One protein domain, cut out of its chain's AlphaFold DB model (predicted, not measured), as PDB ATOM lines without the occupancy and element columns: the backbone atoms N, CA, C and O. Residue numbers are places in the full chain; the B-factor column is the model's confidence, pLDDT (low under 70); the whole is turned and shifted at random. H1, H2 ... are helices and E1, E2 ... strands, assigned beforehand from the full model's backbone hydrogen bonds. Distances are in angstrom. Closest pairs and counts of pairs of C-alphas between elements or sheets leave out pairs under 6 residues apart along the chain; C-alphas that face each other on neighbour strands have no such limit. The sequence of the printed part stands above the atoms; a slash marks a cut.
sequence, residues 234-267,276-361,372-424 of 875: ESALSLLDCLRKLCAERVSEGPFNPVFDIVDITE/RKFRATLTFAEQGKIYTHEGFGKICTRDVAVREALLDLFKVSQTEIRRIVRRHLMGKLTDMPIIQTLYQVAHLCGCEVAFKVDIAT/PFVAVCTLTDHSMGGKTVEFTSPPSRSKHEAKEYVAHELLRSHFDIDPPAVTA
ATOM      1  N   GLU A 234       6.969 -19.891  50.937       80.31
ATOM      2  CA  GLU A 234       6.021 -21.000  50.803       80.31
ATOM      3  C   GLU A 234       5.235 -20.932  49.488       80.31
ATOM      4  O   GLU A 234       5.016 -21.963  48.855       80.31
ATOM      5  N   SER A 235       4.862 -19.728  49.043       81.88
ATOM      6  CA  SER A 235       4.048 -19.511  47.839       81.88
ATOM      7  C   SER A 235       4.843 -19.307  46.541       81.88
ATOM      8  O   SER A 235       4.235 -19.200  45.473       81.88
ATOM      9  N   ALA A 236       6.176 -19.199  46.588       84.69
ATOM     10  CA  ALA A 236       7.007 -18.947  45.408       84.69
ATOM     11  C   ALA A 236       6.978 -20.106  44.399       84.69
ATOM     12  O   ALA A 236       7.267 -21.252  44.744       84.69
ATOM     13  N   LEU A 237       6.708 -19.790  43.130       80.75
ATOM     14  CA  LEU A 237       6.670 -20.736  42.010       80.75
ATOM     15  C   LEU A 237       7.971 -20.769  41.190       80.75
ATOM     16  O   LEU A 237       8.105 -21.595  40.295       80.75
ATOM     17  N   SER A 238       8.916 -19.862  41.449       87.75
ATOM     18  CA  SER A 238      10.268 -19.818  40.864       87.75
ATOM     19  C   SER A 238      11.167 -18.891  41.693       87.75
ATOM     20  O   SER A 238      10.659 -18.142  42.528       87.75
ATOM     21  N   LEU A 239      12.479 -18.869  41.436       87.81
ATOM     22  CA  LEU A 239      13.389 -17.915  42.090       87.81
ATOM     23  C   LEU A 239      13.054 -16.453  41.734       87.81
ATOM     24  O   LEU A 239      13.049 -15.595  42.611       87.81
ATOM     25  N   LEU A 240      12.681 -16.163  40.481       88.69
ATOM     26  CA  LEU A 240      12.270 -14.814  40.064       88.69
ATOM     27  C   LEU A 240      10.929 -14.380  40.688       88.69
ATOM     28  O   LEU A 240      10.740 -13.206  40.996       88.69
ATOM     29  N   ASP A 241      10.003 -15.319  40.894       87.38
ATOM     30  CA  ASP A 241       8.748 -15.078  41.619       87.38
ATOM     31  C   ASP A 241       8.999 -14.865  43.124       87.38
ATOM     32  O   ASP A 241       8.444 -13.941  43.713       87.38
ATOM     33  N   CYS A 242       9.909 -15.642  43.723       88.69
ATOM     34  CA  CYS A 242      10.378 -15.440  45.094       88.69
ATOM     35  C   CYS A 242      10.972 -14.037  45.286       88.69
ATOM     36  O   CYS A 242      10.536 -13.311  46.177       88.69
ATOM     37  N   LEU A 243      11.887 -13.621  44.401       90.19
ATOM     38  CA  LEU A 243      12.505 -12.294  44.434       90.19
ATOM     39  C   LEU A 243      11.445 -11.187  44.389       90.19
ATOM     40  O   LEU A 243      11.452 -10.295  45.230       90.19
ATOM     41  N   ARG A 244      10.491 -11.272  43.450       89.44
ATOM     42  CA  ARG A 244       9.400 -10.293  43.306       89.44
ATOM     43  C   ARG A 244       8.499 -10.226  44.538       89.44
ATOM     44  O   ARG A 244       8.144  -9.129  44.959       89.44
ATOM     45  N   LYS A 245       8.148 -11.374  45.122       88.81
ATOM     46  CA  LYS A 245       7.330 -11.440  46.342       88.81
ATOM     47  C   LYS A 245       8.070 -10.863  47.546       88.81
ATOM     48  O   LYS A 245       7.487 -10.066  48.265       88.81
ATOM     49  N   LEU A 246       9.358 -11.161  47.714       87.38
ATOM     50  CA  LEU A 246      10.170 -10.593  48.795       87.38
ATOM     51  C   LEU A 246      10.411  -9.083  48.626       87.38
ATOM     52  O   LEU A 246      10.349  -8.360  49.616       87.38
ATOM     53  N   CYS A 247      10.577  -8.583  47.394       86.00
ATOM     54  CA  CYS A 247      10.594  -7.137  47.114       86.00
ATOM     55  C   CYS A 247       9.269  -6.452  47.504       86.00
ATOM     56  O   CYS A 247       9.282  -5.292  47.899       86.00
ATOM     57  N   ALA A 248       8.134  -7.156  47.395       82.94
ATOM     58  CA  ALA A 248       6.802  -6.644  47.729       82.94
ATOM     59  C   ALA A 248       6.407  -6.829  49.210       82.94
ATOM     60  O   ALA A 248       5.627  -6.037  49.733       82.94
ATOM     61  N   GLU A 249       6.935  -7.847  49.898       81.81
ATOM     62  CA  GLU A 249       6.708  -8.073  51.333       81.81
ATOM     63  C   GLU A 249       7.629  -7.204  52.207       81.81
ATOM     64  O   GLU A 249       7.185  -6.705  53.237       81.81
ATOM     65  N   ARG A 250       8.880  -6.957  51.788       78.06
ATOM     66  CA  ARG A 250       9.880  -6.199  52.571       78.06
ATOM     67  C   ARG A 250       9.927  -4.695  52.257       78.06
ATOM     68  O   ARG A 250      10.881  -4.029  52.641       78.06
ATOM     69  N   VAL A 251       8.896  -4.128  51.619       69.56
ATOM     70  CA  VAL A 251       8.814  -2.689  51.246       69.56
ATOM     71  C   VAL A 251       9.033  -1.742  52.439       69.56
ATOM     72  O   VAL A 251       9.524  -0.629  52.269       69.56
ATOM     73  N   SER A 252       8.716  -2.185  53.659       65.81
ATOM     74  CA  SER A 252       8.979  -1.461  54.911       65.81
ATOM     75  C   SER A 252      10.464  -1.252  55.236       65.81
ATOM     76  O   SER A 252      10.785  -0.377  56.031       65.81
ATOM     77  N   GLU A 253      11.362  -2.051  54.656       68.12
ATOM     78  CA  GLU A 253      12.820  -1.922  54.811       68.12
ATOM     79  C   GLU A 253      13.448  -1.028  53.727       68.12
ATOM     80  O   GLU A 253      14.629  -0.693  53.799       68.12
ATOM     81  N   GLY A 254      12.658  -0.632  52.725       67.19
ATOM     82  CA  GLY A 254      13.066   0.228  51.624       67.19
ATOM     83  C   GLY A 254      12.431  -0.182  50.290       67.19
ATOM     84  O   GLY A 254      11.916  -1.294  50.146       67.19
ATOM     85  N   PRO A 255      12.463   0.703  49.281       74.62
ATOM     86  CA  PRO A 255      12.084   0.347  47.922       74.62
ATOM     87  C   PRO A 255      13.115  -0.624  47.329       74.62
ATOM     88  O   PRO A 255      14.290  -0.294  47.211       74.62
ATOM     89  N   PHE A 256      12.680  -1.824  46.946       81.19
ATOM     90  CA  PHE A 256      13.504  -2.795  46.222       81.19
ATOM     91  C   PHE A 256      13.103  -2.791  44.742       81.19
ATOM     92  O   PHE A 256      12.193  -3.525  44.351       81.19
ATOM     93  N   ASN A 257      13.763  -1.971  43.914       82.75
ATOM     94  CA  ASN A 257      13.510  -1.907  42.468       82.75
ATOM     95  C   ASN A 257      14.568  -2.695  41.655       82.75
ATOM     96  O   ASN A 257      15.584  -2.122  41.255       82.75
ATOM     97  N   PRO A 258      14.355  -4.000  41.370       89.62
ATOM     98  CA  PRO A 258      15.281  -4.808  40.577       89.62
ATOM     99  C   PRO A 258      15.254  -4.434  39.087       89.62
ATOM    100  O   PRO A 258      14.284  -4.713  38.375       89.62
ATOM    101  N   VAL A 259      16.359  -3.882  38.588       88.56
ATOM    102  CA  VAL A 259      16.593  -3.639  37.158       88.56
ATOM    103  C   VAL A 259      17.372  -4.813  36.567       88.56
ATOM    104  O   VAL A 259      18.434  -5.173  37.072       88.56
ATOM    105  N   PHE A 260      16.855  -5.401  35.485       90.81
ATOM    106  CA  PHE A 260      17.495  -6.500  34.757       90.81
ATOM    107  C   PHE A 260      18.006  -6.031  33.394       90.81
ATOM    108  O   PHE A 260      17.209  -5.587  32.567       90.81
ATOM    109  N   ASP A 261      19.292  -6.243  33.131       90.31
ATOM    110  CA  ASP A 261      19.883  -6.201  31.790       90.31
ATOM    111  C   ASP A 261      20.415  -7.593  31.406       90.31
ATOM    112  O   ASP A 261      20.833  -8.368  32.271       90.31
ATOM    113  N   ILE A 262      20.347  -7.953  30.120       89.06
ATOM    114  CA  ILE A 262      20.879  -9.227  29.622       89.06
ATOM    115  C   ILE A 262      21.423  -9.073  28.197       89.06
ATOM    116  O   ILE A 262      20.660  -9.075  27.220       89.06
ATOM    117  N   VAL A 263      22.749  -9.041  28.101       90.06
ATOM    118  CA  VAL A 263      23.530  -8.858  26.873       90.06
ATOM    119  C   VAL A 263      23.950 -10.218  26.306       90.06
ATOM    120  O   VAL A 263      24.285 -11.141  27.050       90.06
ATOM    121  N   ASP A 264      23.927 -10.358  24.980       87.00
ATOM    122  CA  ASP A 264      24.558 -11.485  24.285       87.00
ATOM    123  C   ASP A 264      26.045 -11.165  24.082       87.00
ATOM    124  O   ASP A 264      26.381 -10.116  23.539       87.00
ATOM    125  N   ILE A 265      26.916 -12.048  24.563       87.38
ATOM    126  CA  ILE A 265      28.379 -11.904  24.538       87.38
ATOM    127  C   ILE A 265      29.035 -13.027  23.720       87.38
ATOM    128  O   ILE A 265      30.187 -13.389  23.952       87.38
ATOM    129  N   THR A 266      28.287 -13.619  22.785       83.56
ATOM    130  CA  THR A 266      28.814 -14.597  21.825       83.56
ATOM    131  C   THR A 266      29.801 -13.917  20.873       83.56
ATOM    132  O   THR A 266      29.504 -12.867  20.306       83.56
ATOM    133  N   GLU A 267      30.983 -14.508  20.695       76.94
ATOM    134  CA  GLU A 267      32.076 -13.895  19.934       76.94
ATOM    135  C   GLU A 267      31.742 -13.706  18.445       76.94
ATOM    136  O   GLU A 267      31.106 -14.551  17.806       76.94
ATOM    137  N   ARG A 276      25.289 -19.911  22.272       77.38
ATOM    138  CA  ARG A 276      25.223 -18.477  22.603       77.38
ATOM    139  C   ARG A 276      25.442 -18.223  24.100       77.38
ATOM    140  O   ARG A 276      24.722 -18.780  24.942       77.38
ATOM    141  N   LYS A 277      26.422 -17.375  24.409       82.81
ATOM    142  CA  LYS A 277      26.810 -16.973  25.767       82.81
ATOM    143  C   LYS A 277      26.156 -15.633  26.101       82.81
ATOM    144  O   LYS A 277      26.157 -14.716  25.288       82.81
ATOM    145  N   PHE A 278      25.603 -15.508  27.299       87.00
ATOM    146  CA  PHE A 278      24.941 -14.299  27.779       87.00
ATOM    147  C   PHE A 278      25.600 -13.808  29.065       87.00
ATOM    148  O   PHE A 278      26.060 -14.617  29.874       87.00
ATOM    149  N   ARG A 279      25.581 -12.489  29.269       88.56
ATOM    150  CA  ARG A 279      25.833 -11.829  30.553       88.56
ATOM    151  C   ARG A 279      24.505 -11.285  31.064       88.56
ATOM    152  O   ARG A 279      23.846 -10.547  30.337       88.56
ATOM    153  N   ALA A 280      24.103 -11.657  32.275       90.56
ATOM    154  CA  ALA A 280      22.911 -11.123  32.927       90.56
ATOM    155  C   ALA A 280      23.314 -10.292  34.147       90.56
ATOM    156  O   ALA A 280      24.079 -10.765  34.987       90.56
ATOM    157  N   THR A 281      22.762  -9.087  34.240       91.50
ATOM    158  CA  THR A 281      23.044  -8.106  35.288       91.50
ATOM    159  C   THR A 281      21.743  -7.769  36.011       91.50
ATOM    160  O   THR A 281      20.759  -7.381  35.380       91.50
ATOM    161  N   LEU A 282      21.732  -7.903  37.335       93.06
ATOM    162  CA  LEU A 282      20.619  -7.560  38.216       93.06
ATOM    163  C   LEU A 282      21.071  -6.464  39.188       93.06
ATOM    164  O   LEU A 282      21.892  -6.705  40.069       93.06
ATOM    165  N   THR A 283      20.533  -5.260  39.011       90.75
ATOM    166  CA  THR A 283      20.884  -4.065  39.792       90.75
ATOM    167  C   THR A 283      19.767  -3.692  40.762       90.75
ATOM    168  O   THR A 283      18.612  -3.559  40.364       90.75
ATOM    169  N   PHE A 284      20.140  -3.463  42.018       88.88
ATOM    170  CA  PHE A 284      19.321  -2.882  43.077       88.88
ATOM    171  C   PHE A 284      19.902  -1.511  43.432       88.88
ATOM    172  O   PHE A 284      20.742  -1.389  44.326       88.88
ATOM    173  N   ALA A 285      19.495  -0.482  42.682       83.25
ATOM    174  CA  ALA A 285      20.103   0.849  42.751       83.25
ATOM    175  C   ALA A 285      19.991   1.481  44.151       83.25
ATOM    176  O   ALA A 285      20.963   2.029  44.660       83.25
ATOM    177  N   GLU A 286      18.836   1.334  44.803       81.19
ATOM    178  CA  GLU A 286      18.555   1.888  46.138       81.19
ATOM    179  C   GLU A 286      19.272   1.137  47.274       81.19
ATOM    180  O   GLU A 286      19.398   1.663  48.376       81.19
ATOM    181  N   GLN A 287      19.787  -0.069  47.008       84.81
ATOM    182  CA  GLN A 287      20.606  -0.855  47.943       84.81
ATOM    183  C   GLN A 287      22.099  -0.855  47.566       84.81
ATOM    184  O   GLN A 287      22.898  -1.499  48.244       84.81
ATOM    185  N   GLY A 288      22.488  -0.173  46.481       85.31
ATOM    186  CA  GLY A 288      23.869  -0.118  45.993       85.31
ATOM    187  C   GLY A 288      24.448  -1.461  45.526       85.31
ATOM    188  O   GLY A 288      25.668  -1.597  45.468       85.31
ATOM    189  N   LYS A 289      23.611  -2.465  45.215       89.06
ATOM    190  CA  LYS A 289      24.064  -3.825  44.864       89.06
ATOM    191  C   LYS A 289      23.853  -4.161  43.391       89.06
ATOM    192  O   LYS A 289      22.819  -3.836  42.810       89.06
ATOM    193  N   ILE A 290      24.822  -4.864  42.806       90.44
ATOM    194  CA  ILE A 290      24.796  -5.352  41.423       90.44
ATOM    195  C   ILE A 290      25.265  -6.811  41.421       90.44
ATOM    196  O   ILE A 290      26.347  -7.110  41.919       90.44
ATOM    197  N   TYR A 291      24.466  -7.700  40.837       91.12
ATOM    198  CA  TYR A 291      24.772  -9.121  40.659       91.12
ATOM    199  C   TYR A 291      24.943  -9.403  39.169       91.12
ATOM    200  O   TYR A 291      24.046  -9.091  38.385       91.12
ATOM    201  N   THR A 292      26.094  -9.940  38.760       89.25
ATOM    202  CA  THR A 292      26.437 -10.128  37.341       89.25
ATOM    203  C   THR A 292      26.940 -11.541  37.108       89.25
ATOM    204  O   THR A 292      27.977 -11.919  37.645       89.25
ATOM    205  N   HIS A 293      26.239 -12.299  36.266       87.75
ATOM    206  CA  HIS A 293      26.589 -13.679  35.940       87.75
ATOM    207  C   HIS A 293      26.780 -13.864  34.428       87.75
ATOM    208  O   HIS A 293      26.092 -13.231  33.623       87.75
ATOM    209  N   GLU A 294      27.682 -14.762  34.028       88.12
ATOM    210  CA  GLU A 294      27.904 -15.148  32.630       88.12
ATOM    211  C   GLU A 294      27.691 -16.647  32.431       88.12
ATOM    212  O   GLU A 294      28.222 -17.462  33.176       88.12
ATOM    213  N   GLY A 295      26.955 -17.029  31.388       81.62
ATOM    214  CA  GLY A 295      26.666 -18.437  31.126       81.62
ATOM    215  C   GLY A 295      25.955 -18.675  29.801       81.62
ATOM    216  O   GLY A 295      25.755 -17.755  29.008       81.62
ATOM    217  N   PHE A 296      25.558 -19.920  29.555       78.56
ATOM    218  CA  PHE A 296      24.885 -20.317  28.319       78.56
ATOM    219  C   PHE A 296      23.363 -20.361  28.506       78.56
ATOM    220  O   PHE A 296      22.855 -21.009  29.417       78.56
ATOM    221  N   GLY A 297      22.633 -19.707  27.598       75.31
ATOM    222  CA  GLY A 297      21.168 -19.636  27.622       75.31
ATOM    223  C   GLY A 297      20.599 -18.513  28.505       75.31
ATOM    224  O   GLY A 297      20.619 -18.582  29.731       75.31
ATOM    225  N   LYS A 298      19.981 -17.516  27.853       78.62
ATOM    226  CA  LYS A 298      19.485 -16.245  28.423       78.62
ATOM    227  C   LYS A 298      18.680 -16.348  29.734       78.62
ATOM    228  O   LYS A 298      18.712 -15.422  30.539       78.62
ATOM    229  N   ILE A 299      17.923 -17.430  29.930       78.44
ATOM    230  CA  ILE A 299      17.078 -17.633  31.120       78.44
ATOM    231  C   ILE A 299      17.909 -18.145  32.304       78.44
ATOM    232  O   ILE A 299      17.802 -17.591  33.394       78.44
ATOM    233  N   CYS A 300      18.771 -19.141  32.079       75.19
ATOM    234  CA  CYS A 300      19.618 -19.739  33.110       75.19
ATOM    235  C   CYS A 300      20.551 -18.696  33.737       75.19
ATOM    236  O   CYS A 300      20.530 -18.511  34.950       75.19
ATOM    237  N   THR A 301      21.272 -17.934  32.906       82.19
ATOM    238  CA  THR A 301      22.190 -16.876  33.356       82.19
ATOM    239  C   THR A 301      21.500 -15.846  34.258       82.19
ATOM    240  O   THR A 301      22.048 -15.448  35.284       82.19
ATOM    241  N   ARG A 302      20.273 -15.434  33.905       86.69
ATOM    242  CA  ARG A 302      19.471 -14.500  34.711       86.69
ATOM    243  C   ARG A 302      19.082 -15.110  36.055       86.69
ATOM    244  O   ARG A 302      19.159 -14.430  37.073       86.69
ATOM    245  N   ASP A 303      18.645 -16.364  36.063       85.00
ATOM    246  CA  ASP A 303      18.124 -17.000  37.275       85.00
ATOM    247  C   ASP A 303      19.241 -17.333  38.289       85.00
ATOM    248  O   ASP A 303      18.967 -17.384  39.489       85.00
ATOM    249  N   VAL A 304      20.507 -17.417  37.852       84.50
ATOM    250  CA  VAL A 304      21.678 -17.430  38.752       84.50
ATOM    251  C   VAL A 304      21.926 -16.058  39.395       84.50
ATOM    252  O   VAL A 304      22.045 -15.990  40.617       84.50
ATOM    253  N   ALA A 305      21.893 -14.955  38.636       86.50
ATOM    254  CA  ALA A 305      21.991 -13.606  39.218       86.50
ATOM    255  C   ALA A 305      20.841 -13.316  40.215       86.50
ATOM    256  O   ALA A 305      21.034 -12.656  41.236       86.50
ATOM    257  N   VAL A 306      19.646 -13.877  39.975       89.56
ATOM    258  CA  VAL A 306      18.532 -13.870  40.943       89.56
ATOM    259  C   VAL A 306      18.860 -14.681  42.204       89.56
ATOM    260  O   VAL A 306      18.563 -14.217  43.303       89.56
ATOM    261  N   ARG A 307      19.471 -15.868  42.084       89.50
ATOM    262  CA  ARG A 307      19.915 -16.672  43.242       89.50
ATOM    263  C   ARG A 307      20.922 -15.913  44.107       89.50
ATOM    264  O   ARG A 307      20.791 -15.933  45.326       89.50
ATOM    265  N   GLU A 308      21.894 -15.241  43.496       88.12
ATOM    266  CA  GLU A 308      22.892 -14.432  44.207       88.12
ATOM    267  C   GLU A 308      22.224 -13.294  45.002       88.12
ATOM    268  O   GLU A 308      22.484 -13.145  46.197       88.12
ATOM    269  N   ALA A 309      21.263 -12.585  44.397       89.38
ATOM    270  CA  ALA A 309      20.457 -11.577  45.088       89.38
ATOM    271  C   ALA A 309      19.602 -12.151  46.236       89.38
ATOM    272  O   ALA A 309      19.496 -11.534  47.298       89.38
ATOM    273  N   LEU A 310      19.000 -13.334  46.063       89.81
ATOM    274  CA  LEU A 310      18.218 -13.991  47.118       89.81
ATOM    275  C   LEU A 310      19.085 -14.384  48.326       89.81
ATOM    276  O   LEU A 310      18.654 -14.199  49.464       89.81
ATOM    277  N   LEU A 311      20.300 -14.881  48.080       87.50
ATOM    278  CA  LEU A 311      21.268 -15.254  49.116       87.50
ATOM    279  C   LEU A 311      21.808 -14.033  49.868       87.50
ATOM    280  O   LEU A 311      21.820 -14.015  51.098       87.50
ATOM    281  N   ASP A 312      22.273 -13.013  49.146       88.00
ATOM    282  CA  ASP A 312      22.992 -11.897  49.760       88.00
ATOM    283  C   ASP A 312      22.089 -10.717  50.157       88.00
ATOM    284  O   ASP A 312      22.259 -10.173  51.249       88.00
ATOM    285  N   LEU A 313      21.120 -10.304  49.338       88.00
ATOM    286  CA  LEU A 313      20.244  -9.188  49.711       88.00
ATOM    287  C   LEU A 313      19.094  -9.648  50.609       88.00
ATOM    288  O   LEU A 313      18.867  -9.063  51.664       88.00
ATOM    289  N   PHE A 314      18.407 -10.728  50.231       87.44
ATOM    290  CA  PHE A 314      17.209 -11.186  50.946       87.44
ATOM    291  C   PHE A 314      17.476 -12.215  52.055       87.44
ATOM    292  O   PHE A 314      16.567 -12.486  52.837       87.44
ATOM    293  N   LYS A 315      18.709 -12.736  52.158       88.12
ATOM    294  CA  LYS A 315      19.159 -13.733  53.152       88.12
ATOM    295  C   LYS A 315      18.354 -15.045  53.154       88.12
ATOM    296  O   LYS A 315      18.262 -15.718  54.177       88.12
ATOM    297  N   VAL A 316      17.809 -15.433  51.999       87.44
ATOM    298  CA  VAL A 316      17.124 -16.722  51.805       87.44
ATOM    299  C   VAL A 316      18.141 -17.861  51.891       87.44
ATOM    300  O   VAL A 316      19.210 -17.779  51.286       87.44
ATOM    301  N   SER A 317      17.832 -18.939  52.614       84.62
ATOM    302  CA  SER A 317      18.790 -20.036  52.801       84.62
ATOM    303  C   SER A 317      18.995 -20.878  51.530       84.62
ATOM    304  O   SER A 317      18.073 -21.075  50.736       84.62
ATOM    305  N   GLN A 318      20.182 -21.481  51.365       80.38
ATOM    306  CA  GLN A 318      20.442 -22.455  50.283       80.38
ATOM    307  C   GLN A 318      19.441 -23.630  50.303       80.38
ATOM    308  O   GLN A 318      19.113 -24.201  49.264       80.38
ATOM    309  N   THR A 319      18.931 -23.997  51.481       79.81
ATOM    310  CA  THR A 319      17.911 -25.041  51.659       79.81
ATOM    311  C   THR A 319      16.552 -24.613  51.100       79.81
ATOM    312  O   THR A 319      15.860 -25.413  50.474       79.81
ATOM    313  N   GLU A 320      16.171 -23.345  51.254       83.00
ATOM    314  CA  GLU A 320      14.943 -22.793  50.672       83.00
ATOM    315  C   GLU A 320      15.067 -22.546  49.172       83.00
ATOM    316  O   GLU A 320      14.121 -22.819  48.437       83.00
ATOM    317  N   ILE A 321      16.240 -22.126  48.694       83.69
ATOM    318  CA  ILE A 321      16.524 -22.029  47.258       83.69
ATOM    319  C   ILE A 321      16.417 -23.414  46.609       83.69
ATOM    320  O   ILE A 321      15.681 -23.557  45.634       83.69
ATOM    321  N   ARG A 322      17.015 -24.460  47.204       82.25
ATOM    322  CA  ARG A 322      16.808 -25.859  46.776       82.25
ATOM    323  C   ARG A 322      15.330 -26.267  46.808       82.25
ATOM    324  O   ARG A 322      14.837 -26.822  45.827       82.25
ATOM    325  N   ARG A 323      14.583 -25.922  47.866       82.00
ATOM    326  CA  ARG A 323      13.134 -26.193  47.983       82.00
ATOM    327  C   ARG A 323      12.312 -25.517  46.871       82.00
ATOM    328  O   ARG A 323      11.414 -26.147  46.318       82.00
ATOM    329  N   ILE A 324      12.620 -24.267  46.518       85.25
ATOM    330  CA  ILE A 324      11.929 -23.505  45.463       85.25
ATOM    331  C   ILE A 324      12.325 -24.009  44.067       85.25
ATOM    332  O   ILE A 324      11.449 -24.162  43.216       85.25
ATOM    333  N   VAL A 325      13.602 -24.331  43.828       83.12
ATOM    334  CA  VAL A 325      14.076 -24.946  42.572       83.12
ATOM    335  C   VAL A 325      13.420 -26.314  42.363       83.12
ATOM    336  O   VAL A 325      12.862 -26.557  41.293       83.12
ATOM    337  N   ARG A 326      13.372 -27.167  43.396       79.00
ATOM    338  CA  ARG A 326      12.643 -28.444  43.366       79.00
ATOM    339  C   ARG A 326      11.160 -28.237  43.046       79.00
ATOM    340  O   ARG A 326      10.662 -28.842  42.101       79.00
ATOM    341  N   ARG A 327      10.466 -27.338  43.758       79.38
ATOM    342  CA  ARG A 327       9.046 -27.010  43.502       79.38
ATOM    343  C   ARG A 327       8.814 -26.520  42.063       79.38
ATOM    344  O   ARG A 327       7.831 -26.910  41.443       79.38
ATOM    345  N   HIS A 328       9.722 -25.707  41.521       79.12
ATOM    346  CA  HIS A 328       9.648 -25.189  40.151       79.12
ATOM    347  C   HIS A 328       9.850 -26.269  39.075       79.12
ATOM    348  O   HIS A 328       9.275 -26.171  37.989       79.12
ATOM    349  N   LEU A 329      10.688 -27.272  39.353       72.12
ATOM    350  CA  LEU A 329      11.082 -28.293  38.381       72.12
ATOM    351  C   LEU A 329      10.254 -29.580  38.472       72.12
ATOM    352  O   LEU A 329      10.103 -30.244  37.452       72.12
ATOM    353  N   MET A 330       9.640 -29.908  39.616       65.81
ATOM    354  CA  MET A 330       8.718 -31.056  39.722       65.81
ATOM    355  C   MET A 330       7.526 -30.944  38.755       65.81
ATOM    356  O   MET A 330       7.115 -31.952  38.196       65.81
ATOM    357  N   GLY A 331       7.055 -29.728  38.449       57.75
ATOM    358  CA  GLY A 331       6.052 -29.472  37.401       57.75
ATOM    359  C   GLY A 331       6.595 -29.378  35.962       57.75
ATOM    360  O   GLY A 331       5.894 -28.873  35.091       57.75
ATOM    361  N   LYS A 332       7.855 -29.769  35.721       60.56
ATOM    362  CA  LYS A 332       8.543 -29.749  34.408       60.56
ATOM    363  C   LYS A 332       9.370 -31.013  34.130       60.56
ATOM    364  O   LYS A 332      10.036 -31.105  33.102       60.56
ATOM    365  N   LEU A 333       9.376 -31.956  35.072       56.81
ATOM    366  CA  LEU A 333      10.260 -33.124  35.088       56.81
ATOM    367  C   LEU A 333       9.837 -34.221  34.098       56.81
ATOM    368  O   LEU A 333      10.641 -35.088  33.778       56.81
ATOM    369  N   THR A 334       8.603 -34.158  33.597       53.38
ATOM    370  CA  THR A 334       8.027 -35.061  32.588       53.38
ATOM    371  C   THR A 334       8.549 -34.808  31.172       53.38
ATOM    372  O   THR A 334       8.627 -35.739  30.377       53.38
ATOM    373  N   ASP A 335       8.930 -33.565  30.864       54.19
ATOM    374  CA  ASP A 335       9.124 -33.091  29.483       54.19
ATOM    375  C   ASP A 335      10.612 -32.937  29.108       54.19
ATOM    376  O   ASP A 335      10.946 -32.584  27.975       54.19
ATOM    377  N   MET A 336      11.528 -33.157  30.060       66.38
ATOM    378  CA  MET A 336      12.967 -32.932  29.896       66.38
ATOM    379  C   MET A 336      13.784 -34.194  30.219       66.38
ATOM    380  O   MET A 336      13.621 -34.751  31.305       66.38
ATOM    381  N   PRO A 337      14.719 -34.621  29.340       81.44
ATOM    382  CA  PRO A 337      15.575 -35.782  29.589       81.44
ATOM    383  C   PRO A 337      16.316 -35.696  30.929       81.44
ATOM    384  O   PRO A 337      16.820 -34.633  31.292       81.44
ATOM    385  N   ILE A 338      16.454 -36.824  31.633       81.88
ATOM    386  CA  ILE A 338      16.987 -36.894  33.011       81.88
ATOM    387  C   ILE A 338      18.350 -36.185  33.135       81.88
ATOM    388  O   ILE A 338      18.566 -35.397  34.055       81.88
ATOM    389  N   ILE A 339      19.245 -36.389  32.163       84.12
ATOM    390  CA  ILE A 339      20.571 -35.749  32.116       84.12
ATOM    391  C   ILE A 339      20.463 -34.218  31.950       84.12
ATOM    392  O   ILE A 339      21.206 -33.479  32.593       84.12
ATOM    393  N   GLN A 340      19.533 -33.721  31.127       82.94
ATOM    394  CA  GLN A 340      19.289 -32.281  30.961       82.94
ATOM    395  C   GLN A 340      18.712 -31.668  32.244       82.94
ATOM    396  O   GLN A 340      19.141 -30.591  32.659       82.94
ATOM    397  N   THR A 341      17.788 -32.376  32.895       83.06
ATOM    398  CA  THR A 341      17.215 -31.972  34.182       83.06
ATOM    399  C   THR A 341      18.289 -31.889  35.266       83.06
ATOM    400  O   THR A 341      18.343 -30.878  35.962       83.06
ATOM    401  N   LEU A 342      19.207 -32.862  35.361       85.50
ATOM    402  CA  LEU A 342      20.360 -32.777  36.268       85.50
ATOM    403  C   LEU A 342      21.213 -31.531  35.997       85.50
ATOM    404  O   LEU A 342      21.506 -30.793  36.935       85.50
ATOM    405  N   TYR A 343      21.576 -31.257  34.740       84.56
ATOM    406  CA  TYR A 343      22.356 -30.059  34.402       84.56
ATOM    407  C   TYR A 343      21.654 -28.758  34.819       84.56
ATOM    408  O   TYR A 343      22.306 -27.849  35.335       84.56
ATOM    409  N   GLN A 344      20.333 -28.666  34.639       80.75
ATOM    410  CA  GLN A 344      19.566 -27.484  35.030       80.75
ATOM    411  C   GLN A 344      19.409 -27.351  36.553       80.75
ATOM    412  O   GLN A 344      19.547 -26.245  37.077       80.75
ATOM    413  N   VAL A 345      19.154 -28.453  37.268       82.00
ATOM    414  CA  VAL A 345      19.093 -28.483  38.741       82.00
ATOM    415  C   VAL A 345      20.439 -28.078  39.334       82.00
ATOM    416  O   VAL A 345      20.489 -27.173  40.162       82.00
ATOM    417  N   ALA A 346      21.530 -28.701  38.882       82.81
ATOM    418  CA  ALA A 346      22.872 -28.426  39.375       82.81
ATOM    419  C   ALA A 346      23.248 -26.952  39.176       82.81
ATOM    420  O   ALA A 346      23.554 -26.266  40.151       82.81
ATOM    421  N   HIS A 347      23.106 -26.423  37.957       79.69
ATOM    422  CA  HIS A 347      23.436 -25.028  37.659       79.69
ATOM    423  C   HIS A 347      22.605 -24.028  38.491       79.69
ATOM    424  O   HIS A 347      23.162 -23.064  39.012       79.69
ATOM    425  N   LEU A 348      21.305 -24.283  38.706       77.19
ATOM    426  CA  LEU A 348      20.457 -23.444  39.571       77.19
ATOM    427  C   LEU A 348      20.774 -23.579  41.071       77.19
ATOM    428  O   LEU A 348      20.499 -22.652  41.830       77.19
ATOM    429  N   CYS A 349      21.356 -24.694  41.511       78.38
ATOM    430  CA  CYS A 349      21.837 -24.877  42.884       78.38
ATOM    431  C   CYS A 349      23.240 -24.283  43.119       78.38
ATOM    432  O   CYS A 349      23.592 -24.001  44.265       78.38
ATOM    433  N   GLY A 350      24.012 -24.037  42.056       74.62
ATOM    434  CA  GLY A 350      25.428 -23.651  42.122       74.62
ATOM    435  C   GLY A 350      26.397 -24.839  42.100       74.62
ATOM    436  O   GLY A 350      27.514 -24.718  42.595       74.62
ATOM    437  N   CYS A 351      25.974 -25.977  41.549       81.69
ATOM    438  CA  CYS A 351      26.783 -27.179  41.386       81.69
ATOM    439  C   CYS A 351      27.186 -27.394  39.914       81.69
ATOM    440  O   CYS A 351      26.453 -27.038  38.988       81.69
ATOM    441  N   GLU A 352      28.329 -28.036  39.703       81.31
ATOM    442  CA  GLU A 352      28.889 -28.399  38.396       81.31
ATOM    443  C   GLU A 352      28.895 -29.925  38.210       81.31
ATOM    444  O   GLU A 352      28.954 -30.656  39.196       81.31
ATOM    445  N   VAL A 353      28.779 -30.421  36.967       85.75
ATOM    446  CA  VAL A 353      28.514 -31.845  36.664       85.75
ATOM    447  C   VAL A 353      29.337 -32.328  35.461       85.75
ATOM    448  O   VAL A 353      29.116 -31.887  34.328       85.75
ATOM    449  N   ALA A 354      30.235 -33.291  35.680       85.81
ATOM    450  CA  ALA A 354      31.106 -33.867  34.652       85.81
ATOM    451  C   ALA A 354      30.936 -35.393  34.544       85.81
ATOM    452  O   ALA A 354      30.994 -36.095  35.546       85.81
ATOM    453  N   PHE A 355      30.776 -35.923  33.323       85.06
ATOM    454  CA  PHE A 355      30.607 -37.366  33.071       85.06
ATOM    455  C   PHE A 355      31.799 -37.981  32.326       85.06
ATOM    456  O   PHE A 355      32.013 -37.670  31.147       85.06
ATOM    457  N   LYS A 356      32.452 -38.973  32.937       87.00
ATOM    458  CA  LYS A 356      33.364 -39.925  32.283       87.00
ATOM    459  C   LYS A 356      32.609 -41.226  31.960       87.00
ATOM    460  O   LYS A 356      31.676 -41.586  32.674       87.00
ATOM    461  N   VAL A 357      32.962 -41.926  30.877       83.88
ATOM    462  CA  VAL A 357      32.380 -43.247  30.553       83.88
ATOM    463  C   VAL A 357      33.447 -44.177  29.997       83.88
ATOM    464  O   VAL A 357      33.900 -43.996  28.862       83.88
ATOM    465  N   ASP A 358      33.774 -45.195  30.780       79.44
ATOM    466  CA  ASP A 358      34.770 -46.211  30.470       79.44
ATOM    467  C   ASP A 358      34.092 -47.531  30.041       79.44
ATOM    468  O   ASP A 358      32.869 -47.699  30.129       79.44
ATOM    469  N   ILE A 359      34.884 -48.469  29.522       74.50
ATOM    470  CA  ILE A 359      34.440 -49.831  29.188       74.50
ATOM    471  C   ILE A 359      34.854 -50.743  30.344       74.50
ATOM    472  O   ILE A 359      35.982 -50.641  30.819       74.50
ATOM    473  N   ALA A 360      33.969 -51.637  30.790       65.75
ATOM    474  CA  ALA A 360      34.244 -52.557  31.893       65.75
ATOM    475  C   ALA A 360      35.196 -53.690  31.458       65.75
ATOM    476  O   ALA A 360      34.781 -54.810  31.153       65.75
ATOM    477  N   THR A 361      36.489 -53.386  31.399       58.88
ATOM    478  CA  THR A 361      37.552 -54.324  31.029       58.88
ATOM    479  C   THR A 361      37.986 -55.194  32.207       58.88
ATOM    480  O   THR A 361      39.101 -55.028  32.683       58.88
ATOM    481  N   PRO A 372      30.244 -54.256  28.436       76.94
ATOM    482  CA  PRO A 372      29.369 -53.258  29.038       76.94
ATOM    483  C   PRO A 372      30.126 -51.974  29.413       76.94
ATOM    484  O   PRO A 372      31.339 -51.968  29.627       76.94
ATOM    485  N   PHE A 373      29.385 -50.873  29.502       83.56
ATOM    486  CA  PHE A 373      29.891 -49.536  29.815       83.56
ATOM    487  C   PHE A 373      29.617 -49.162  31.270       83.56
ATOM    488  O   PHE A 373      28.561 -49.495  31.806       83.56
ATOM    489  N   VAL A 374      30.534 -48.412  31.877       83.56
ATOM    490  CA  VAL A 374      30.370 -47.825  33.213       83.56
ATOM    491  C   VAL A 374      30.553 -46.316  33.105       83.56
ATOM    492  O   VAL A 374      31.535 -45.847  32.530       83.56
ATOM    493  N   ALA A 375      29.600 -45.550  33.632       88.00
ATOM    494  CA  ALA A 375      29.707 -44.101  33.738       88.00
ATOM    495  C   ALA A 375      30.123 -43.703  35.155       88.00
ATOM    496  O   ALA A 375      29.587 -44.240  36.121       88.00
ATOM    497  N   VAL A 376      31.015 -42.723  35.261       87.19
ATOM    498  CA  VAL A 376      31.306 -41.997  36.502       87.19
ATOM    499  C   VAL A 376      30.846 -40.559  36.298       87.19
ATOM    500  O   VAL A 376      31.140 -39.960  35.260       87.19
ATOM    501  N   CYS A 377      30.112 -40.007  37.258       89.12
ATOM    502  CA  CYS A 377      29.748 -38.599  37.277       89.12
ATOM    503  C   CYS A 377      30.307 -37.932  38.531       89.12
ATOM    504  O   CYS A 377      29.978 -38.335  39.648       89.12
ATOM    505  N   THR A 378      31.128 -36.910  38.327       87.50
ATOM    506  CA  THR A 378      31.670 -36.046  39.375       87.50
ATOM    507  C   THR A 378      30.764 -34.823  39.483       87.50
ATOM    508  O   THR A 378      30.534 -34.130  38.485       87.50
ATOM    509  N   LEU A 379      30.244 -34.555  40.681       84.94
ATOM    510  CA  LEU A 379      29.495 -33.344  41.005       84.94
ATOM    511  C   LEU A 379      30.300 -32.481  41.979       84.94
ATOM    512  O   LEU A 379      30.743 -32.975  43.013       84.94
ATOM    513  N   THR A 380      30.446 -31.193  41.673       82.31
ATOM    514  CA  THR A 380      31.155 -30.212  42.516       82.31
ATOM    515  C   THR A 380      30.162 -29.185  43.045       82.31
ATOM    516  O   THR A 380      29.568 -28.455  42.254       82.31
ATOM    517  N   ASP A 381      29.965 -29.100  44.363       78.44
ATOM    518  CA  ASP A 381      29.086 -28.091  44.970       78.44
ATOM    519  C   ASP A 381      29.874 -26.837  45.385       78.44
ATOM    520  O   ASP A 381      30.419 -26.736  46.493       78.44
ATOM    521  N   HIS A 382      29.895 -25.839  44.496       73.19
ATOM    522  CA  HIS A 382      30.527 -24.539  44.745       73.19
ATOM    523  C   HIS A 382      29.792 -23.713  45.820       73.19
ATOM    524  O   HIS A 382      30.338 -22.732  46.316       73.19
ATOM    525  N   SER A 383      28.578 -24.108  46.233       64.19
ATOM    526  CA  SER A 383      27.845 -23.473  47.340       64.19
ATOM    527  C   SER A 383      28.226 -23.996  48.729       64.19
ATOM    528  O   SER A 383      27.960 -23.326  49.727       64.19
ATOM    529  N   MET A 384      28.880 -25.162  48.793       54.44
ATOM    530  CA  MET A 384      29.263 -25.871  50.022       54.44
ATOM    531  C   MET A 384      30.788 -26.066  50.107       54.44
ATOM    532  O   MET A 384      31.277 -27.138  50.464       54.44
ATOM    533  N   GLY A 385      31.552 -25.026  49.756       57.97
ATOM    534  CA  GLY A 385      33.015 -25.013  49.884       57.97
ATOM    535  C   GLY A 385      33.772 -25.806  48.812       57.97
ATOM    536  O   GLY A 385      34.901 -26.217  49.061       57.97
ATOM    537  N   GLY A 386      33.166 -26.047  47.643       63.34
ATOM    538  CA  GLY A 386      33.810 -26.764  46.533       63.34
ATOM    539  C   GLY A 386      33.863 -28.282  46.723       63.34
ATOM    540  O   GLY A 386      34.686 -28.953  46.104       63.34
ATOM    541  N   LYS A 387      33.007 -28.839  47.590       71.75
ATOM    542  CA  LYS A 387      32.979 -30.277  47.879       71.75
ATOM    543  C   LYS A 387      32.619 -31.076  46.623       71.75
ATOM    544  O   LYS A 387      31.546 -30.884  46.050       71.75
ATOM    545  N   THR A 388      33.494 -32.000  46.240       77.75
ATOM    546  CA  THR A 388      33.261 -32.970  45.166       77.75
ATOM    547  C   THR A 388      32.622 -34.252  45.701       77.75
ATOM    548  O   THR A 388      32.905 -34.692  46.818       77.75
ATOM    549  N   VAL A 389      31.745 -34.860  44.901       80.00
ATOM    550  CA  VAL A 389      31.146 -36.178  45.153       80.00
ATOM    551  C   VAL A 389      31.084 -36.945  43.834       80.00
ATOM    552  O   VAL A 389      30.645 -36.397  42.824       80.00
ATOM    553  N   GLU A 390      31.516 -38.205  43.831       84.31
ATOM    554  CA  GLU A 390      31.520 -39.057  42.636       84.31
ATOM    555  C   GLU A 390      30.514 -40.200  42.758       84.31
ATOM    556  O   GLU A 390      30.379 -40.822  43.811       84.31
ATOM    557  N   PHE A 391      29.817 -40.481  41.657       83.25
ATOM    558  CA  PHE A 391      28.802 -41.524  41.558       83.25
ATOM    559  C   PHE A 391      29.063 -42.389  40.321       83.25
ATOM    560  O   PHE A 391      29.339 -41.860  39.243       83.25
ATOM    561  N   THR A 392      28.937 -43.710  40.454       84.88
ATOM    562  CA  THR A 392      29.327 -44.681  39.416       84.88
ATOM    563  C   THR A 392      28.167 -45.611  39.062       84.88
ATOM    564  O   THR A 392      27.479 -46.110  39.951       84.88
ATOM    565  N   SER A 393      27.940 -45.858  37.769       86.50
ATOM    566  CA  SER A 393      26.874 -46.748  37.291       86.50
ATOM    567  C   SER A 393      27.233 -48.231  37.455       86.50
ATOM    568  O   SER A 393      28.408 -48.595  37.360       86.50
ATOM    569  N   PRO A 394      26.242 -49.134  37.559       81.69
ATOM    570  CA  PRO A 394      26.465 -50.538  37.244       81.69
ATOM    571  C   PRO A 394      26.837 -50.711  35.751       81.69
ATOM    572  O   PRO A 394      26.524 -49.838  34.925       81.69
ATOM    573  N   PRO A 395      27.472 -51.837  35.369       80.25
ATOM    574  CA  PRO A 395      27.786 -52.139  33.974       80.25
ATOM    575  C   PRO A 395      26.518 -52.209  33.111       80.25
ATOM    576  O   PRO A 395      25.616 -53.002  33.369       80.25
ATOM    577  N   SER A 396      26.453 -51.371  32.077       79.69
ATOM    578  CA  SER A 396      25.255 -51.134  31.261       79.69
ATOM    579  C   SER A 396      25.489 -51.456  29.782       79.69
ATOM    580  O   SER A 396      26.588 -51.281  29.256       79.69
ATOM    581  N   ARG A 397      24.438 -51.871  29.063       76.19
ATOM    582  CA  ARG A 397      24.487 -52.212  27.620       76.19
ATOM    583  C   ARG A 397      24.754 -51.010  26.694       76.19
ATOM    584  O   ARG A 397      25.026 -51.209  25.514       76.19
ATOM    585  N   SER A 398      24.685 -49.769  27.189       81.06
ATOM    586  CA  SER A 398      25.005 -48.566  26.406       81.06
ATOM    587  C   SER A 398      25.635 -47.441  27.242       81.06
ATOM    588  O   SER A 398      25.370 -47.305  28.436       81.06
ATOM    589  N   LYS A 399      26.424 -46.575  26.585       81.62
ATOM    590  CA  LYS A 399      26.996 -45.357  27.197       81.62
ATOM    591  C   LYS A 399      25.943 -44.326  27.625       81.62
ATOM    592  O   LYS A 399      26.252 -43.463  28.439       81.62
ATOM    593  N   HIS A 400      24.741 -44.365  27.045       81.81
ATOM    594  CA  HIS A 400      23.666 -43.420  27.353       81.81
ATOM    595  C   HIS A 400      22.974 -43.803  28.661       81.81
ATOM    596  O   HIS A 400      22.942 -43.003  29.588       81.81
ATOM    597  N   GLU A 401      22.534 -45.054  28.752       78.69
ATOM    598  CA  GLU A 401      21.883 -45.659  29.918       78.69
ATOM    599  C   GLU A 401      22.773 -45.627  31.167       78.69
ATOM    600  O   GLU A 401      22.305 -45.279  32.249       78.69
ATOM    601  N   ALA A 402      24.083 -45.861  31.004       81.75
ATOM    602  CA  ALA A 402      25.060 -45.677  32.077       81.75
ATOM    603  C   ALA A 402      25.030 -44.242  32.645       81.75
ATOM    604  O   ALA A 402      25.020 -44.056  33.861       81.75
ATOM    605  N   LYS A 403      24.969 -43.212  31.782       84.50
ATOM    606  CA  LYS A 403      24.860 -41.809  32.221       84.50
ATOM    607  C   LYS A 403      23.492 -41.482  32.816       84.50
ATOM    608  O   LYS A 403      23.437 -40.713  33.768       84.50
ATOM    609  N   GLU A 404      22.406 -42.036  32.277       85.31
ATOM    610  CA  GLU A 404      21.057 -41.807  32.810       85.31
ATOM    611  C   GLU A 404      20.886 -42.398  34.208       85.31
ATOM    612  O   GLU A 404      20.327 -41.722  35.066       85.31
ATOM    613  N   TYR A 405      21.446 -43.584  34.472       83.88
ATOM    614  CA  TYR A 405      21.461 -44.179  35.810       83.88
ATOM    615  C   TYR A 405      22.119 -43.245  36.836       83.88
ATOM    616  O   TYR A 405      21.530 -42.936  37.869       83.88
ATOM    617  N   VAL A 406      23.322 -42.739  36.539       85.69
ATOM    618  CA  VAL A 406      24.018 -41.832  37.466       85.69
ATOM    619  C   VAL A 406      23.301 -40.486  37.574       85.69
ATOM    620  O   VAL A 406      23.237 -39.915  38.659       85.69
ATOM    621  N   ALA A 407      22.718 -39.983  36.482       86.56
ATOM    622  CA  ALA A 407      21.960 -38.736  36.510       86.56
ATOM    623  C   ALA A 407      20.693 -38.835  37.374       86.56
ATOM    624  O   ALA A 407      20.366 -37.898  38.101       86.56
ATOM    625  N   HIS A 408      20.014 -39.980  37.317       83.56
ATOM    626  CA  HIS A 408      18.872 -40.310  38.160       83.56
ATOM    627  C   HIS A 408      19.271 -40.377  39.639       83.56
ATOM    628  O   HIS A 408      18.642 -39.731  40.477       83.56
ATOM    629  N   GLU A 409      20.340 -41.107  39.966       82.88
ATOM    630  CA  GLU A 409      20.776 -41.269  41.357       82.88
ATOM    631  C   GLU A 409      21.322 -39.963  41.958       82.88
ATOM    632  O   GLU A 409      21.074 -39.679  43.128       82.88
ATOM    633  N   LEU A 410      21.970 -39.110  41.156       85.25
ATOM    634  CA  LEU A 410      22.372 -37.756  41.555       85.25
ATOM    635  C   LEU A 410      21.175 -36.851  41.869       85.25
ATOM    636  O   LEU A 410      21.172 -36.172  42.896       85.25
ATOM    637  N   LEU A 411      20.147 -36.844  41.012       85.06
ATOM    638  CA  LEU A 411      18.907 -36.108  41.286       85.06
ATOM    639  C   LEU A 411      18.280 -36.579  42.605       85.06
ATOM    640  O   LEU A 411      17.932 -35.746  43.445       85.06
ATOM    641  N   ARG A 412      18.222 -37.898  42.811       82.69
ATOM    642  CA  ARG A 412      17.578 -38.524  43.968       82.69
ATOM    643  C   ARG A 412      18.316 -38.292  45.282       82.69
ATOM    644  O   ARG A 412      17.682 -37.942  46.270       82.69
ATOM    645  N   SER A 413      19.634 -38.488  45.295       79.69
ATOM    646  CA  SER A 413      20.450 -38.506  46.519       79.69
ATOM    647  C   SER A 413      21.078 -37.159  46.892       79.69
ATOM    648  O   SER A 413      21.354 -36.933  48.066       79.69
ATOM    649  N   HIS A 414      21.305 -36.263  45.922       81.94
ATOM    650  CA  HIS A 414      21.952 -34.962  46.155       81.94
ATOM    651  C   HIS A 414      20.983 -33.769  46.068       81.94
ATOM    652  O   HIS A 414      21.259 -32.698  46.614       81.94
ATOM    653  N   PHE A 415      19.844 -33.930  45.387       82.12
ATOM    654  CA  PHE A 415      18.844 -32.870  45.207       82.12
ATOM    655  C   PHE A 415      17.439 -33.245  45.712       82.12
ATOM    656  O   PHE A 415      16.500 -32.465  45.537       82.12
ATOM    657  N   ASP A 416      17.292 -34.423  46.331       76.81
ATOM    658  CA  ASP A 416      16.033 -35.026  46.794       76.81
ATOM    659  C   ASP A 416      14.944 -35.168  45.701       76.81
ATOM    660  O   ASP A 416      13.759 -35.330  45.999       76.81
ATOM    661  N   ILE A 417      15.314 -35.067  44.421       77.12
ATOM    662  CA  ILE A 417      14.411 -35.141  43.267       77.12
ATOM    663  C   ILE A 417      14.353 -36.592  42.797       77.12
ATOM    664  O   ILE A 417      15.321 -37.099  42.247       77.12
ATOM    665  N   ASP A 418      13.209 -37.250  42.974       70.00
ATOM    666  CA  ASP A 418      12.988 -38.648  42.581       70.00
ATOM    667  C   ASP A 418      12.077 -38.707  41.330       70.00
ATOM    668  O   ASP A 418      10.856 -38.567  41.466       70.00
ATOM    669  N   PRO A 419      12.624 -38.836  40.098       60.16
ATOM    670  CA  PRO A 419      11.830 -38.764  38.867       60.16
ATOM    671  C   PRO A 419      10.665 -39.774  38.774       60.16
ATOM    672  O   PRO A 419       9.559 -39.338  38.450       60.16
ATOM    673  N   PRO A 420      10.825 -41.081  39.085       50.88
ATOM    674  CA  PRO A 420       9.721 -42.037  39.016       50.88
ATOM    675  C   PRO A 420       8.657 -41.820  40.101       50.88
ATOM    676  O   PRO A 420       7.493 -42.156  39.876       50.88
ATOM    677  N   ALA A 421       9.001 -41.213  41.245       45.69
ATOM    678  CA  ALA A 421       8.003 -40.825  42.244       45.69
ATOM    679  C   ALA A 421       7.080 -39.705  41.726       45.69
ATOM    680  O   ALA A 421       5.873 -39.745  41.961       45.69
ATOM    681  N   VAL A 422       7.604 -38.756  40.934       43.28
ATOM    682  CA  VAL A 422       6.786 -37.709  40.286       43.28
ATOM    683  C   VAL A 422       5.745 -38.317  39.337       43.28
ATOM    684  O   VAL A 422       4.606 -37.856  39.311       43.28
ATOM    685  N   THR A 423       6.081 -39.394  38.617       40.34
ATOM    686  CA  THR A 423       5.112 -40.137  37.785       40.34
ATOM    687  C   THR A 423       4.112 -40.995  38.569       40.34
ATOM    688  O   THR A 423       3.154 -41.479  37.972       40.34
ATOM    689  N   ALA A 424       4.299 -41.192  39.879       36.62
ATOM    690  CA  ALA A 424       3.397 -41.986  40.716       36.62
ATOM    691  C   ALA A 424       2.337 -41.144  41.456       36.62
ATOM    692  O   ALA A 424       1.263 -41.660  41.760       36.62
TER     693      ALA A 424
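This is residues 234 to 267, 276 to 361 and 372 to 424 of the 875 residues of an uncharacterized protein of Angiostrongylus costaricensis (UniProt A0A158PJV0). Two lobes sit end to end along the longest axis, each a three-stranded antiparallel sheet with a long helix over one face: H2 over the sheet E1 E2 E3, and H5 over the sheet E4 E5 E6. H4 lies between the lobes and touches both H2 and H5, while H3 folds back beside H4 and H1 packs on H2. The printed part has 173 residues, with six named helices and six named strands in the order H1 E1 E2 E3 H2 H3 H4 E4 E5 E6 H5 H6, a mixed class. The whole is compact, with a radius of gyration of the C-alphas of 18.1 A, and spans 62 by 43 by 31 A.

H1, residues 239 to 249, touches H2, residues 298 to 312, at a steep tilt of 44 degrees, the same way; their closest C-alphas, Leu 240 and Val 306, are 6.4 A apart. E1, residues 258 to 264, pairs with E2, residues 277 to 284, where N 261 and O 281 are 2.9 A apart. E2 and E3, residues 289 to 296, form a hairpin, with N 282 and O 291 at 2.8 A. H2 is on this sheet, two layers, at a height of 7.3 A; its closest C-alphas to E2 are Arg 302 and Ala 280, 5.1 A. H3, residues 318 to 330, and H4, residues 338 to 349, form a helical hairpin at a shallow tilt of 32 degrees, closest at the C-alphas of Arg 322 and Cys 349, 6.4 A. H4 is the hub: its residues 344 to 348 touch H2, with the C-alphas of Leu 348 and Val 304 closest at 6.2 A. Its residues 338 to 342 touch H5, residues 399 to 414, closest at Ile 339 and Ala 407, 5.5 A between C-alphas. E4, residues 351 to 359, pairs with E5, residues 373 to 381, at N 354 and O 378, 2.9 A; E5 and E6, residues 387 to 392, form a hairpin, with N 379 and O 389 at 2.9 A. H4 and H5 are on the same face of this second sheet, two layers; H5 lies over its three strands at a height of 8.7 A, H4 over none. H6, residues 419 to 424, only just touches H5, with 3 pairs of C-alphas within 8 A. Each O i to N i+4 pair is within hydrogen-bond range in H1, H3, H4 and H6, against 10 of 11 in H2 and 11 of 12 in H5.

H1 begins at C-alpha 239 (13.389, -17.915, 42.090). H2 is 22.1 A long, H5 22.2 A, E4 26.8 A and E5 26.3 A. H6 ends at C-alpha 424 (3.397, -41.986, 40.716).

The C-alphas of Ser 252 and Thr 361, the two farthest apart, are 64.7 A from each other. Residues 268 to 275 and 362 to 371 are not printed; the gaps are 8.7 A and 8.5 A between C-alphas. Of the links printed whole, none is long. The mean pLDDT of the printed part is 80.2; it is under 70 at residues 251 to 254, 330 to 336, 360 to 361, 383 to 386 and 419 to 424.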